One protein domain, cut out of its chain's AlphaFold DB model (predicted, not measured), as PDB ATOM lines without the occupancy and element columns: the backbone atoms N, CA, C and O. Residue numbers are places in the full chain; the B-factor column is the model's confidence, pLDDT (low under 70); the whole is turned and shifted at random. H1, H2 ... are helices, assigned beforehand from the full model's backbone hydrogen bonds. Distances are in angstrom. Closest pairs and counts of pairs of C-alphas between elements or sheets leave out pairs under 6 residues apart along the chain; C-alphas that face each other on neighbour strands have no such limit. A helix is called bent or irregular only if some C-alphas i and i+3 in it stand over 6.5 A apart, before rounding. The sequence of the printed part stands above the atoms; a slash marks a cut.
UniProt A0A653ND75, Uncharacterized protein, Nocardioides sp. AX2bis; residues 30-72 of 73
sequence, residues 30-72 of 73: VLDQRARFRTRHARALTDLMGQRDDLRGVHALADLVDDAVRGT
ATOM      1  N   VAL A  30     199.778 173.376 133.990       93.38
ATOM      2  CA  VAL A  30     200.324 174.443 134.844       93.38
ATOM      3  C   VAL A  30     201.056 175.486 133.998       93.38
ATOM      4  O   VAL A  30     200.893 176.688 134.233       93.38
ATOM      5  N   LEU A  31     201.831 175.055 133.000       92.88
ATOM      6  CA  LEU A  31     202.508 175.954 132.065       92.88
ATOM      7  C   LEU A  31     201.505 176.769 131.241       92.88
ATOM      8  O   LEU A  31     201.625 177.996 131.191       92.88
ATOM      9  N   ASP A  32     200.473 176.125 130.698       92.06
ATOM     10  CA  ASP A  32     199.413 176.783 129.929       92.06
ATOM     11  C   ASP A  32     198.651 177.806 130.779       92.06
ATOM     12  O   ASP A  32     198.381 178.929 130.345       92.06
ATOM     13  N   GLN A  33     198.330 177.455 132.027       91.12
ATOM     14  CA  GLN A  33     197.665 178.364 132.955       91.12
ATOM     15  C   GLN A  33     198.540 179.586 133.258       91.12
ATOM     16  O   GLN A  33     198.055 180.721 133.219       91.12
ATOM     17  N   ARG A  34     199.840 179.379 133.509       91.62
ATOM     18  CA  ARG A  34     200.804 180.470 133.717       91.62
ATOM     19  C   ARG A  34     200.926 181.354 132.479       91.62
ATOM     20  O   ARG A  34     200.944 182.573 132.626       91.62
ATOM     21  N   ALA A  35     200.970 180.770 131.283       91.62
ATOM     22  CA  ALA A  35     201.009 181.521 130.031       91.62
ATOM     23  C   ALA A  35     199.770 182.416 129.885       91.62
ATOM     24  O   ALA A  35     199.908 183.619 129.682       91.62
ATOM     25  N   ARG A  36     198.568 181.874 130.121       87.44
ATOM     26  CA  ARG A  36     197.311 182.647 130.091       87.44
ATOM     27  C   ARG A  36     197.309 183.801 131.091       87.44
ATOM     28  O   ARG A  36     196.896 184.909 130.745       87.44
ATOM     29  N   PHE A  37     197.779 183.566 132.319       91.31
ATOM     30  CA  PHE A  37     197.901 184.629 133.318       91.31
ATOM     31  C   PHE A  37     198.885 185.713 132.884       91.31
ATOM     32  O   PHE A  37     198.549 186.892 132.990       91.31
ATOM     33  N   ARG A  38     200.055 185.336 132.352       88.00
ATOM     34  CA  ARG A  38     201.044 186.292 131.830       88.00
ATOM     35  C   ARG A  38     200.463 187.133 130.700       88.00
ATOM     36  O   ARG A  38     200.575 188.350 130.759       88.00
ATOM     37  N   THR A  39     199.778 186.522 129.734       88.69
ATOM     38  CA  THR A  39     199.138 187.251 128.627       88.69
ATOM     39  C   THR A  39     198.073 188.223 129.130       88.69
ATOM     40  O   THR A  39     198.054 189.383 128.720       88.69
ATOM     41  N   ARG A  40     197.205 187.790 130.055       89.44
ATOM     42  CA  ARG A  40     196.180 188.670 130.639       89.44
ATOM     43  C   ARG A  40     196.805 189.829 131.413       89.44
ATOM     44  O   ARG A  40     196.313 190.949 131.317       89.44
ATOM     45  N   HIS A  41     197.859 189.556 132.178       89.12
ATOM     46  CA  HIS A  41     198.548 190.566 132.971       89.12
ATOM     47  C   HIS A  41     199.277 191.580 132.089       89.12
ATOM     48  O   HIS A  41     199.116 192.775 132.303       89.12
ATOM     49  N   ALA A  42     199.991 191.113 131.061       85.75
ATOM     50  CA  ALA A  42     200.646 191.976 130.083       85.75
ATOM     51  C   ALA A  42     199.632 192.909 129.409       85.75
ATOM     52  O   ALA A  42     199.832 194.115 129.404       85.75
ATOM     53  N   ARG A  43     198.490 192.375 128.955       86.75
ATOM     54  CA  ARG A  43     197.417 193.189 128.368       86.75
ATOM     55  C   ARG A  43     196.873 194.240 129.338       86.75
ATOM     56  O   ARG A  43     196.775 195.402 128.973       86.75
ATOM     57  N   ALA A  44     196.540 193.844 130.568       87.50
ATOM     58  CA  ALA A  44     196.029 194.779 131.572       87.50
ATOM     59  C   ALA A  44     197.054 195.871 131.921       87.50
ATOM     60  O   ALA A  44     196.674 197.013 132.170       87.50
ATOM     61  N   LEU A  45     198.345 195.526 131.930       85.81
ATOM     62  CA  LEU A  45     199.424 196.482 132.146       85.81
ATOM     63  C   LEU A  45     199.543 197.458 130.971       85.81
ATOM     64  O   LEU A  45     199.632 198.656 131.209       85.81
ATOM     65  N   THR A  46     199.491 196.976 129.727       82.31
ATOM     66  CA  THR A  46     199.486 197.832 128.531       82.31
ATOM     67  C   THR A  46     198.290 198.783 128.529       82.31
ATOM     68  O   THR A  46     198.475 199.977 128.314       82.31
ATOM     69  N   ASP A  47     197.086 198.291 128.842       86.31
ATOM     70  CA  ASP A  47     195.879 199.124 128.929       86.31
ATOM     71  C   ASP A  47     196.032 200.208 130.013       86.31
ATOM     72  O   ASP A  47     195.729 201.378 129.776       86.31
ATOM     73  N   LEU A  48     196.564 199.845 131.187       86.38
ATOM     74  CA  LEU A  48     196.834 200.793 132.269       86.38
ATOM     75  C   LEU A  48     197.894 201.835 131.881       86.38
ATOM     76  O   LEU A  48     197.751 203.000 132.240       86.38
ATOM     77  N   MET A  49     198.954 201.439 131.168       85.00
ATOM     78  CA  MET A  49     199.974 202.377 130.686       85.00
ATOM     79  C   MET A  49     199.425 203.302 129.595       85.00
ATOM     80  O   MET A  49     199.794 204.468 129.569       85.00
ATOM     81  N   GLY A  50     198.504 202.832 128.747       80.50
ATOM     82  CA  GLY A  50     197.798 203.690 127.788       80.50
ATOM     83  C   GLY A  50     196.870 204.706 128.462       80.50
ATOM     84  O   GLY A  50     196.707 205.818 127.975       80.50
ATOM     85  N   GLN A  51     196.286 204.355 129.613       87.31
ATOM     86  CA  GLN A  51     195.510 205.294 130.434       87.31
ATOM     87  C   GLN A  51     196.391 206.291 131.197       87.31
ATOM     88  O   GLN A  51     195.924 207.378 131.527       87.31
ATOM     89  N   ARG A  52     197.642 205.916 131.492       84.81
ATOM     90  CA  ARG A  52     198.619 206.714 132.249       84.81
ATOM     91  C   ARG A  52     199.734 207.248 131.353       84.81
ATOM     92  O   ARG A  52     200.919 207.151 131.681       84.81
ATOM     93  N   ASP A  53     199.338 207.785 130.204       78.19
ATOM     94  CA  ASP A  53     200.260 208.364 129.223       78.19
ATOM     95  C   ASP A  53     201.060 209.537 129.818       78.19
ATOM     96  O   ASP A  53     202.203 209.784 129.443       78.19
ATOM     97  N   ASP A  54     200.492 210.189 130.835       83.31
ATOM     98  CA  ASP A  54     201.094 211.257 131.632       83.31
ATOM     99  C   ASP A  54     202.375 210.847 132.375       83.31
ATOM    100  O   ASP A  54     203.151 211.707 132.790       83.31
ATOM    101  N   LEU A  55     202.618 209.547 132.548       81.94
ATOM    102  CA  LEU A  55     203.799 209.037 133.243       81.94
ATOM    103  C   LEU A  55     204.924 208.605 132.314       81.94
ATOM    104  O   LEU A  55     206.016 208.297 132.803       81.94
ATOM    105  N   ARG A  56     204.691 208.594 131.001       78.81
ATOM    106  CA  ARG A  56     205.749 208.360 130.017       78.81
ATOM    107  C   ARG A  56     206.757 209.509 130.060       78.81
ATOM    108  O   ARG A  56     206.392 210.677 130.160       78.81
ATOM    109  N   GLY A  57     208.039 209.177 130.041       79.06
ATOM    110  CA  GLY A  57     209.173 210.089 130.180       79.06
ATOM    111  C   GLY A  57     209.420 210.599 131.603       79.06
ATOM    112  O   GLY A  57     210.452 211.218 131.855       79.06
ATOM    113  N   VAL A  58     208.497 210.351 132.541       82.00
ATOM    114  CA  VAL A  58     208.620 210.751 133.956       82.00
ATOM    115  C   VAL A  58     208.918 209.543 134.836       82.00
ATOM    116  O   VAL A  58     209.662 209.644 135.814       82.00
ATOM    117  N   HIS A  59     208.331 208.393 134.508       81.94
ATOM    118  CA  HIS A  59     208.410 207.194 135.320       81.94
ATOM    119  C   HIS A  59     209.091 206.055 134.558       81.94
ATOM    120  O   HIS A  59     208.518 205.476 133.641       81.94
ATOM    121  N   ALA A  60     210.262 205.633 135.042       85.12
ATOM    122  CA  ALA A  60     211.107 204.626 134.389       85.12
ATOM    123  C   ALA A  60     210.392 203.299 134.058       85.12
ATOM    124  O   ALA A  60     210.695 202.658 133.056       85.12
ATOM    125  N   LEU A  61     209.428 202.871 134.884       83.31
ATOM    126  CA  LEU A  61     208.606 201.690 134.578       83.31
ATOM    127  C   LEU A  61     207.719 201.886 133.337       83.31
ATOM    128  O   LEU A  61     207.549 200.942 132.574       83.31
ATOM    129  N   ALA A  62     207.136 203.074 133.157       85.62
ATOM    130  CA  ALA A  62     206.294 203.367 132.003       85.62
ATOM    131  C   ALA A  62     207.139 203.379 130.722       85.62
ATOM    132  O   ALA A  62     206.732 202.775 129.734       85.62
ATOM    133  N   ASP A  63     208.344 203.956 130.787       84.38
ATOM    134  CA  ASP A  63     209.299 203.974 129.671       84.38
ATOM    135  C   ASP A  63     209.735 202.561 129.277       84.38
ATOM    136  O   ASP A  63     209.644 202.176 128.115       84.38
ATOM    137  N   LEU A  64     210.109 201.740 130.263       84.94
ATOM    138  CA  LEU A  64     210.489 200.348 130.029       84.94
ATOM    139  C   LEU A  64     209.362 199.540 129.368       84.94
ATOM    140  O   LEU A  64     209.621 198.721 128.486       84.94
ATOM    141  N   VAL A  65     208.119 199.722 129.820       81.56
ATOM    142  CA  VAL A  65     206.966 199.007 129.255       81.56
ATOM    143  C   VAL A  65     206.657 199.504 127.843       81.56
ATOM    144  O   VAL A  65     206.345 198.678 126.986       81.56
ATOM    145  N   ASP A  66     206.763 200.808 127.577       84.38
ATOM    146  CA  ASP A  66     206.555 201.356 126.234       84.38
ATOM    147  C   ASP A  66     207.602 200.839 125.240       84.38
ATOM    148  O   ASP A  66     207.240 200.360 124.164       84.38
ATOM    149  N   ASP A  67     208.878 200.823 125.634       84.56
ATOM    150  CA  ASP A  67     209.964 200.256 124.830       84.56
ATOM    151  C   ASP A  67     209.750 198.758 124.562       84.56
ATOM    152  O   ASP A  67     209.904 198.288 123.431       84.56
ATOM    153  N   ALA A  68     209.334 198.000 125.583       82.81
ATOM    154  CA  ALA A  68     209.043 196.577 125.444       82.81
ATOM    155  C   ALA A  68     207.870 196.307 124.486       82.81
ATOM    156  O   ALA A  68     207.934 195.359 123.706       82.81
ATOM    157  N   VAL A  69     206.815 197.130 124.509       80.06
ATOM    158  CA  VAL A  69     205.683 197.014 123.572       80.06
ATOM    159  C   VAL A  69     206.110 197.415 122.161       80.06
ATOM    160  O   VAL A  69     205.838 196.680 121.209       80.06
ATOM    161  N   ARG A  70     206.827 198.534 122.012       82.12
ATOM    162  CA  ARG A  70     207.311 199.026 120.715       82.12
ATOM    163  C   ARG A  70     208.230 198.018 120.018       82.12
ATOM    164  O   ARG A  70     208.180 197.919 118.800       82.12
ATOM    165  N   GLY A  71     209.014 197.246 120.772       71.12
ATOM    166  CA  GLY A  71     209.870 196.181 120.238       71.12
ATOM    167  C   GLY A  71     209.151 194.883 119.835       71.12
ATOM    168  O   GLY A  71     209.806 193.981 119.319       71.12
ATOM    169  N   THR A  72     207.840 194.755 120.076       65.12
ATOM    170  CA  THR A  72     207.055 193.544 119.743       65.12
ATOM    171  C   THR A  72     206.163 193.672 118.504       65.12
ATOM    172  O   THR A  72     205.545 192.678 118.120       65.12
TER     173      THR A  72
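What this domain is: This is residues 30 to 72 of the 73 residues of an uncharacterized protein of Nocardioides sp. AX2bis (UniProt A0A653ND75). A long helix of 22 residues, H1, is crossed near its last part by a shorter helix of 11 residues, H2, which packs crosswise on residues 46 to 49 of H1 at 71 degrees. A loop of residues 52 to 59 turns the corner between them, while the first part of H1, residues 30 to 41, sticks out as a free arm that makes much of the length. The printed part has 43 residues with two named helices, H1 then H2, and no named strand; its class is all helix. The whole is loose, with a radius of gyration of the C-alphas of 11.9 A, and elongated, spanning 37 by 19 by 14 A.

How they stand to each other: H1, residues 30 to 51, stands free over residues 30 to 41. With residues 46 to 49 alone it touches H2, residues 60 to 70, through 4 pairs of C-alphas within 8 A. The closest C-alphas of the two helices are those of Met 49 and Ala 62, 6.5 A apart. Their lines stand at 71 degrees, only just about perpendicular, and their centres are 14.9 A apart. In both H1 and H2, every O i to N i+4 pair is within hydrogen-bond range.

Where its parts are: H1 begins at C-alpha 30, at (200.324, 174.443, 134.844), and ends at C-alpha 51, at (195.510, 205.294, 130.434), 31.5 A from first to last C-alpha. H2 runs 15.3 A from C-alpha 60 to C-alpha 70, at (207.311, 199.026, 120.715). Neither helix is bent.

The domain as a whole: The C-alphas of Val 30 and Val 58, the two farthest apart, are 37.3 A apart. Without residues 30 to 41, the body of 31 residues spans 22 by 17 by 10 A. The link from H1 to H2, 8 residues, is short, and the printed part has no cut. The mean pLDDT of the printed part is 84.8; residue 72 is under 70.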